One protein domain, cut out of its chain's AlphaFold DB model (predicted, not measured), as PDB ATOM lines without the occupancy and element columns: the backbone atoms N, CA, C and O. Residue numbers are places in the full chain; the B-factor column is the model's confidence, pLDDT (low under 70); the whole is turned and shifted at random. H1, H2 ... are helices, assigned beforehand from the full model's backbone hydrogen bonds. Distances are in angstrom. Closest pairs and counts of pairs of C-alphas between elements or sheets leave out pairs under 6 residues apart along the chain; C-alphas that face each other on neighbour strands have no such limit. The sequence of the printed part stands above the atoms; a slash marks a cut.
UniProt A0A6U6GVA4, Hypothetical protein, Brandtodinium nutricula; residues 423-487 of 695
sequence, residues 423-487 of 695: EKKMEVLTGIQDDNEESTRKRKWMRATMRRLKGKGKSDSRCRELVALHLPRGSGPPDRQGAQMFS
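AT A GLANCE: This is residues 423 to 487 of the 695 residues of the protein "Hypothetical protein" of Brandtodinium nutricula (UniProt A0A6U6GVA4). One long helix, H1, makes the length of this domain, and the chain folds back at its far end into short H2, which with the loop of residues 468 to 487 makes a small head. Residues 423 to 444 of H1 stick out from it as a bare arm. The printed part has 65 residues, with two named helices, H1 then H2, and no named strand: all helix. It is extended, with a radius of gyration of the C-alphas of 16.8 A and spans of 56 by 25 by 12 A.

IN THESE COORDINATES: Find C-alpha 423 at (176.152, 276.827, 239.583); from there H1, residues 423 to 455, runs 47.4 A to C-alpha 455 at (186.480, 240.217, 211.274). H2, residues 460 to 467, ends at C-alpha 467 at (176.384, 250.540, 212.833), after 10.4 A.

HOW THE PARTS SIT: Look at residues 446 to 454, with which alone H1 touches H2; the closest C-alphas, of Met 450 and Cys 463, are 5.8 A apart. The two form a helical hairpin over a tight link of four residues, at a steep tilt of 42 degrees, opposite ways. In H1 and H2 every O i to N i+4 pair is within hydrogen-bond range.

THE WHOLE: The C-alphas farthest apart, of Glu 423 and Arg 480, are 55.7 A apart. The printed part has no cut, and no printed residue is under 70 in pLDDT.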
ATOM      1  N   GLU A 423     176.752 278.171 239.584       89.94
ATOM      2  CA  GLU A 423     176.152 276.827 239.583       89.94
ATOM      3  C   GLU A 423     175.562 276.455 238.222       89.94
ATOM      4  O   GLU A 423     175.980 275.463 237.630       89.94
ATOM      5  N   LYS A 424     174.692 277.300 237.649       83.94
ATOM      6  CA  LYS A 424     174.177 277.091 236.284       83.94
ATOM      7  C   LYS A 424     175.300 277.060 235.250       83.94
ATOM      8  O   LYS A 424     175.216 276.357 234.248       83.94
ATOM      9  N   LYS A 425     176.377 277.821 235.473       86.56
ATOM     10  CA  LYS A 425     177.554 277.782 234.600       86.56
ATOM     11  C   LYS A 425     178.254 276.430 234.667       86.56
ATOM     12  O   LYS A 425     178.640 275.912 233.622       86.56
ATOM     13  N   MET A 426     178.414 275.884 235.868       91.56
ATOM     14  CA  MET A 426     178.961 274.547 236.063       91.56
ATOM     15  C   MET A 426     178.063 273.496 235.418       91.56
ATOM     16  O   MET A 426     178.584 272.684 234.668       91.56
ATOM     17  N   GLU A 427     176.745 273.582 235.596       90.88
ATOM     18  CA  GLU A 427     175.772 272.665 234.988       90.88
ATOM     19  C   GLU A 427     175.851 272.654 233.450       90.88
ATOM     20  O   GLU A 427     175.910 271.595 232.825       90.88
ATOM     21  N   VAL A 428     175.931 273.833 232.820       84.88
ATOM     22  CA  VAL A 428     176.106 273.944 231.361       84.88
ATOM     23  C   VAL A 428     177.440 273.340 230.916       84.88
ATOM     24  O   VAL A 428     177.497 272.638 229.905       84.88
ATOM     25  N   LEU A 429     178.526 273.589 231.654       85.81
ATOM     26  CA  LEU A 429     179.842 273.036 231.327       85.81
ATOM     27  C   LEU A 429     179.890 271.513 231.502       85.81
ATOM     28  O   LEU A 429     180.465 270.838 230.647       85.81
ATOM     29  N   THR A 430     179.268 270.970 232.552       92.62
ATOM     30  CA  THR A 430     179.169 269.521 232.769       92.62
ATOM     31  C   THR A 430     178.298 268.867 231.709       92.62
ATOM     32  O   THR A 430     178.715 267.862 231.150       92.62
ATOM     33  N   GLY A 431     177.174 269.480 231.321       90.69
ATOM     34  CA  GLY A 431     176.347 268.976 230.221       90.69
ATOM     35  C   GLY A 431     177.121 268.893 228.900       90.69
ATOM     36  O   GLY A 431     177.108 267.867 228.226       90.69
ATOM     37  N   ILE A 432     177.904 269.928 228.570       85.62
ATOM     38  CA  ILE A 432     178.787 269.912 227.393       85.62
ATOM     39  C   ILE A 432     179.857 268.814 227.510       85.62
ATOM     40  O   ILE A 432     180.228 268.193 226.508       85.62
ATOM     41  N   GLN A 433     180.405 268.588 228.705       91.94
ATOM     42  CA  GLN A 433     181.382 267.526 228.931       91.94
ATOM     43  C   GLN A 433     180.751 266.141 228.736       91.94
ATOM     44  O   GLN A 433     181.308 265.335 227.986       91.94
ATOM     45  N   ASP A 434     179.579 265.901 229.318       93.75
ATOM     46  CA  ASP A 434     178.837 264.646 229.207       93.75
ATOM     47  C   ASP A 434     178.483 264.330 227.747       93.75
ATOM     48  O   ASP A 434     178.760 263.226 227.267       93.75
ATOM     49  N   ASP A 435     178.000 265.320 226.990       88.00
ATOM     50  CA  ASP A 435     177.703 265.184 225.557       88.00
ATOM     51  C   ASP A 435     178.955 264.806 224.740       88.00
ATOM     52  O   ASP A 435     178.918 263.981 223.810       88.00
ATOM     53  N   ASN A 436     180.109 265.386 225.085       90.00
ATOM     54  CA  ASN A 436     181.389 265.089 224.439       90.00
ATOM     55  C   ASN A 436     181.907 263.688 224.791       90.00
ATOM     56  O   ASN A 436     182.456 262.978 223.929       90.00
ATOM     57  N   GLU A 437     181.751 263.274 226.046       93.56
ATOM     58  CA  GLU A 437     182.113 261.944 226.521       93.56
ATOM     59  C   GLU A 437     181.229 260.872 225.887       93.56
ATOM     60  O   GLU A 437     181.752 259.876 225.372       93.56
ATOM     61  N   GLU A 438     179.918 261.099 225.821       94.12
ATOM     62  CA  GLU A 438     178.968 260.220 225.150       94.12
ATOM     63  C   GLU A 438     179.301 260.096 223.659       94.12
ATOM     64  O   GLU A 438     179.449 258.984 223.139       94.12
ATOM     65  N   SER A 439     179.544 261.218 222.977       87.38
ATOM     66  CA  SER A 439     179.976 261.236 221.573       87.38
ATOM     67  C   SER A 439     181.264 260.433 221.367       87.38
ATOM     68  O   SER A 439     181.421 259.679 220.400       87.38
ATOM     69  N   THR A 440     182.210 260.530 222.299       91.44
ATOM     70  CA  THR A 440     183.469 259.774 222.260       91.44
ATOM     71  C   THR A 440     183.257 258.285 222.529       91.44
ATOM     72  O   THR A 440     183.835 257.447 221.825       91.44
ATOM     73  N   ARG A 441     182.391 257.931 223.482       95.44
ATOM     74  CA  ARG A 441     181.984 256.553 223.786       95.44
ATOM     75  C   ARG A 441     181.302 255.913 222.578       95.44
ATOM     76  O   ARG A 441     181.706 254.829 222.157       95.44
ATOM     77  N   LYS A 442     180.368 256.624 221.942       92.62
ATOM     78  CA  LYS A 442     179.665 256.201 220.722       92.62
ATOM     79  C   LYS A 442     180.638 255.988 219.561       92.62
ATOM     80  O   LYS A 442     180.573 254.959 218.894       92.62
ATOM     81  N   ARG A 443     181.620 256.879 219.361       91.25
ATOM     82  CA  ARG A 443     182.692 256.695 218.354       91.25
ATOM     83  C   ARG A 443     183.546 255.460 218.611       91.25
ATOM     84  O   ARG A 443     183.814 254.696 217.679       91.25
ATOM     85  N   LYS A 444     183.965 255.240 219.861       95.56
ATOM     86  CA  LYS A 444     184.709 254.032 220.255       95.56
ATOM     87  C   LYS A 444     183.878 252.773 219.986       95.56
ATOM     88  O   LYS A 444     184.392 251.839 219.372       95.56
ATOM     89  N   TRP A 445     182.596 252.786 220.359       96.88
ATOM     90  CA  TRP A 445     181.660 251.689 220.112       96.88
ATOM     91  C   TRP A 445     181.476 251.401 218.616       96.88
ATOM     92  O   TRP A 445     181.630 250.252 218.197       96.88
ATOM     93  N   MET A 446     181.242 252.428 217.789       96.69
ATOM     94  CA  MET A 446     181.097 252.272 216.336       96.69
ATOM     95  C   MET A 446     182.361 251.659 215.719       96.69
ATOM     96  O   MET A 446     182.281 250.695 214.955       96.69
ATOM     97  N   ARG A 447     183.547 252.150 216.105       94.62
ATOM     98  CA  ARG A 447     184.839 251.645 215.610       94.62
ATOM     99  C   ARG A 447     185.082 250.187 216.003       94.62
ATOM    100  O   ARG A 447     185.496 249.388 215.162       94.62
ATOM    101  N   ALA A 448     184.841 249.836 217.266       96.25
ATOM    102  CA  ALA A 448     184.994 248.468 217.757       96.25
ATOM    103  C   ALA A 448     184.015 247.509 217.059       96.25
ATOM    104  O   ALA A 448     184.413 246.437 216.599       96.25
ATOM    105  N   THR A 449     182.758 247.931 216.902       97.38
ATOM    106  CA  THR A 449     181.703 247.129 216.275       97.38
ATOM    107  C   THR A 449     181.972 246.907 214.789       97.38
ATOM    108  O   THR A 449     181.905 245.766 214.332       97.38
ATOM    109  N   MET A 450     182.372 247.944 214.040       96.81
ATOM    110  CA  MET A 450     182.780 247.794 212.637       96.81
ATOM    111  C   MET A 450     183.970 246.843 212.490       96.81
ATOM    112  O   MET A 450     183.945 245.972 211.624       96.81
ATOM    113  N   ARG A 451     184.995 246.948 213.350       97.50
ATOM    114  CA  ARG A 451     186.146 246.031 213.321       97.50
ATOM    115  C   ARG A 451     185.718 244.581 213.563       97.50
ATOM    116  O   ARG A 451     186.145 243.696 212.827       97.50
ATOM    117  N   ARG A 452     184.834 244.343 214.540       98.06
ATOM    118  CA  ARG A 452     184.281 243.011 214.837       98.06
ATOM    119  C   ARG A 452     183.474 242.449 213.665       98.06
ATOM    120  O   ARG A 452     183.632 241.281 213.327       98.06
ATOM    121  N   LEU A 453     182.623 243.260 213.036       97.69
ATOM    122  CA  LEU A 453     181.819 242.837 211.883       97.69
ATOM    123  C   LEU A 453     182.690 242.519 210.660       97.69
ATOM    124  O   LEU A 453     182.469 241.495 210.014       97.69
ATOM    125  N   LYS A 454     183.725 243.325 210.398       97.00
ATOM    126  CA  LYS A 454     184.716 243.048 209.347       97.00
ATOM    127  C   LYS A 454     185.491 241.755 209.613       97.00
ATOM    128  O   LYS A 454     185.679 240.970 208.693       97.00
ATOM    129  N   GLY A 455     185.868 241.489 210.868       96.38
ATOM    130  CA  GLY A 455     186.480 240.217 211.274       96.38
ATOM    131  C   GLY A 455     185.585 238.997 211.017       96.38
ATOM    132  O   GLY A 455     186.086 237.930 210.691       96.38
ATOM    133  N   LYS A 456     184.255 239.170 211.063       97.75
ATOM    134  CA  LYS A 456     183.257 238.151 210.677       97.75
ATOM    135  C   LYS A 456     183.001 238.074 209.161       97.75
ATOM    136  O   LYS A 456     182.028 237.453 208.739       97.75
ATOM    137  N   GLY A 457     183.807 238.749 208.341       96.94
ATOM    138  CA  GLY A 457     183.674 238.755 206.883       96.94
ATOM    139  C   GLY A 457     182.509 239.590 206.344       96.94
ATOM    140  O   GLY A 457     182.129 239.416 205.189       96.94
ATOM    141  N   LYS A 458     181.902 240.486 207.138       98.06
ATOM    142  CA  LYS A 458     180.879 241.416 206.622       98.06
ATOM    143  C   LYS A 458     181.522 242.497 205.755       98.06
ATOM    144  O   LYS A 458     182.597 242.998 206.091       98.06
ATOM    145  N   SER A 459     180.859 242.868 204.661       97.38
ATOM    146  CA  SER A 459     181.340 243.954 203.809       97.38
ATOM    147  C   SER A 459     181.238 245.322 204.482       97.38
ATOM    148  O   SER A 459     180.485 245.499 205.442       97.38
ATOM    149  N   ASP A 460     181.990 246.308 203.985       95.75
ATOM    150  CA  ASP A 460     181.996 247.667 204.545       95.75
ATOM    151  C   ASP A 460     180.609 248.326 204.478       95.75
ATOM    152  O   ASP A 460     180.134 248.864 205.480       95.75
ATOM    153  N   SER A 461     179.909 248.180 203.346       95.88
ATOM    154  CA  SER A 461     178.534 248.662 203.166       95.88
ATOM    155  C   SER A 461     177.581 248.051 204.189       95.88
ATOM    156  O   SER A 461     176.840 248.773 204.853       95.88
ATOM    157  N   ARG A 462     177.664 246.729 204.407       96.94
ATOM    158  CA  ARG A 462     176.814 246.045 205.387       96.94
ATOM    159  C   ARG A 462     177.159 246.435 206.824       96.94
ATOM    160  O   ARG A 462     176.266 246.563 207.657       96.94
ATOM    161  N   CYS A 463     178.440 246.655 207.129       97.19
ATOM    162  CA  CYS A 463     178.863 247.173 208.431       97.19
ATOM    163  C   CYS A 463     178.280 248.565 208.694       97.19
ATOM    164  O   CYS A 463     177.856 248.845 209.813       97.19
ATOM    165  N   ARG A 464     178.246 249.436 207.679       95.12
ATOM    166  CA  ARG A 464     177.672 250.779 207.800       95.12
ATOM    167  C   ARG A 464     176.164 250.757 208.008       95.12
ATOM    168  O   ARG A 464     175.714 251.435 208.921       95.12
ATOM    169  N   GLU A 465     175.419 249.945 207.258       94.88
ATOM    170  CA  GLU A 465     173.969 249.787 207.461       94.88
ATOM    171  C   GLU A 465     173.617 249.343 208.889       94.88
ATOM    172  O   GLU A 465     172.589 249.749 209.416       94.88
ATOM    173  N   LEU A 466     174.464 248.527 209.526       95.75
ATOM    174  CA  LEU A 466     174.216 248.015 210.878       95.75
ATOM    175  C   LEU A 466     174.668 248.968 211.994       95.75
ATOM    176  O   LEU A 466     174.085 248.962 213.073       95.75
ATOM    177  N   VAL A 467     175.737 249.740 211.774       97.12
ATOM    178  CA  VAL A 467     176.384 250.540 212.833       97.12
ATOM    179  C   VAL A 467     176.060 252.032 212.725       97.12
ATOM    180  O   VAL A 467     176.003 252.723 213.739       97.12
ATOM    181  N   ALA A 468     175.848 252.545 211.514       93.75
ATOM    182  CA  ALA A 468     175.686 253.967 211.223       93.75
ATOM    183  C   ALA A 468     174.305 254.255 210.611       93.75
ATOM    184  O   ALA A 468     174.208 254.750 209.491       93.75
ATOM    185  N   LEU A 469     173.245 253.976 211.377       92.62
ATOM    186  CA  LEU A 469     171.836 254.130 210.965       92.62
ATOM    187  C   LEU A 469     171.449 255.556 210.532       92.62
ATOM    188  O   LEU A 469     170.465 255.738 209.829       92.62
ATOM    189  N   HIS A 470     172.218 256.558 210.957       87.69
ATOM    190  CA  HIS A 470     172.018 257.965 210.604       87.69
ATOM    191  C   HIS A 470     172.497 258.309 209.186       87.69
ATOM    192  O   HIS A 470     172.215 259.394 208.690       87.69
ATOM    193  N   LEU A 471     173.262 257.426 208.537       92.44
ATOM    194  CA  LEU A 471     173.684 257.623 207.155       92.44
ATOM    195  C   LEU A 471     172.640 257.004 206.218       92.44
ATOM    196  O   LEU A 471     172.173 255.896 206.491       92.44
ATOM    197  N   PRO A 472     172.307 257.661 205.092       94.25
ATOM    198  CA  PRO A 472     171.403 257.077 204.111       94.25
ATOM    199  C   PRO A 472     172.000 255.791 203.532       94.25
ATOM    200  O   PRO A 472     173.215 255.575 203.575       94.25
ATOM    201  N   ARG A 473     171.150 254.927 202.972       95.50
ATOM    202  CA  ARG A 473     171.620 253.776 202.189       95.50
ATOM    203  C   ARG A 473     172.276 254.279 200.900       95.50
ATOM    204  O   ARG A 473     171.857 255.295 200.357       95.50
ATOM    205  N   GLY A 474     173.326 253.596 200.448       95.06
ATOM    206  CA  GLY A 474     174.006 253.962 199.203       95.06
ATOM    207  C   GLY A 474     173.130 253.696 197.977       95.06
ATOM    208  O   GLY A 474     172.242 252.848 198.028       95.06
ATOM    209  N   SER A 475     173.390 254.408 196.882       96.81
ATOM    210  CA  SER A 475     172.755 254.204 195.574       96.81
ATOM    211  C   SER A 475     173.678 253.501 194.569       96.81
ATOM    212  O   SER A 475     173.308 253.310 193.411       96.81
ATOM    213  N   GLY A 476     174.915 253.192 194.965       95.69
ATOM    214  CA  GLY A 476     175.867 252.461 194.137       95.69
ATOM    215  C   GLY A 476     175.502 250.979 194.015       95.69
ATOM    216  O   GLY A 476     174.636 250.517 194.749       95.69
ATOM    217  N   PRO A 477     176.172 250.221 193.127       97.12
ATOM    218  CA  PRO A 477     175.897 248.799 192.927       97.12
ATOM    219  C   PRO A 477     175.961 247.990 194.235       97.12
ATOM    220  O   PRO A 477     176.765 248.320 195.119       97.12
ATOM    221  N   PRO A 478     175.163 246.916 194.367       97.62
ATOM    222  CA  PRO A 478     175.195 246.074 195.550       97.62
ATOM    223  C   PRO A 478     176.524 245.318 195.634       97.62
ATOM    224  O   PRO A 478     177.046 244.815 194.639       97.62
ATOM    225  N   ASP A 479     177.074 245.221 196.841       96.56
ATOM    226  CA  ASP A 479     178.262 244.411 197.111       96.56
ATOM    227  C   ASP A 479     177.914 242.905 197.114       96.56
ATOM    228  O   ASP A 479     176.746 242.519 197.064       96.56
ATOM    229  N   ARG A 480     178.908 242.025 197.283       94.81
ATOM    230  CA  ARG A 480     178.777 240.553 197.357       94.81
ATOM    231  C   ARG A 480     177.751 240.046 198.380       94.81
ATOM    232  O   ARG A 480     177.367 238.886 198.332       94.81
ATOM    233  N   GLN A 481     177.347 240.887 199.332       95.81
ATOM    234  CA  GLN A 481     176.360 240.579 200.376       95.81
ATOM    235  C   GLN A 481     174.989 241.232 200.123       95.81
ATOM    236  O   GLN A 481     174.170 241.281 201.037       95.81
ATOM    237  N   GLY A 482     174.754 241.785 198.928       96.12
ATOM    238  CA  GLY A 482     173.503 242.452 198.550       96.12
ATOM    239  C   GLY A 482     173.293 243.839 199.171       96.12
ATOM    240  O   GLY A 482     172.240 244.435 198.980       96.12
ATOM    241  N   ALA A 483     174.266 244.363 199.924       96.81
ATOM    242  CA  ALA A 483     174.191 245.696 200.527       96.81
ATOM    243  C   ALA A 483     174.639 246.766 199.525       96.81
ATOM    244  O   ALA A 483     175.721 246.635 198.943       96.81
ATOM    245  N   GLN A 484     173.852 247.831 199.362       97.44
ATOM    246  CA  GLN A 484     174.164 248.892 198.404       97.44
ATOM    247  C   GLN A 484     175.425 249.656 198.815       97.44
ATOM    248  O   GLN A 484     175.559 250.118 199.955       97.44
ATOM    249  N   MET A 485     176.371 249.786 197.886       96.44
ATOM    250  CA  MET A 485     177.580 250.574 198.109       96.44
ATOM    251  C   MET A 485     177.290 252.069 197.996       96.44
ATOM    252  O   MET A 485     176.379 252.497 197.296       96.44
ATOM    253  N   PHE A 486     178.099 252.895 198.656       96.38
ATOM    254  CA  PHE A 486     178.051 254.335 198.413       96.38
ATOM    255  C   PHE A 486     178.659 254.655 197.054       96.38
ATOM    256  O   PHE A 486     179.827 254.349 196.797       96.38
ATOM    257  N   SER A 487     177.881 255.319 196.207       96.44
ATOM    258  CA  SER A 487     178.401 255.946 195.006       96.44
ATOM    259  C   SER A 487     179.284 257.148 195.387       96.44
ATOM    260  O   SER A 487     179.192 257.708 196.484       96.44
TER     261      SER A 487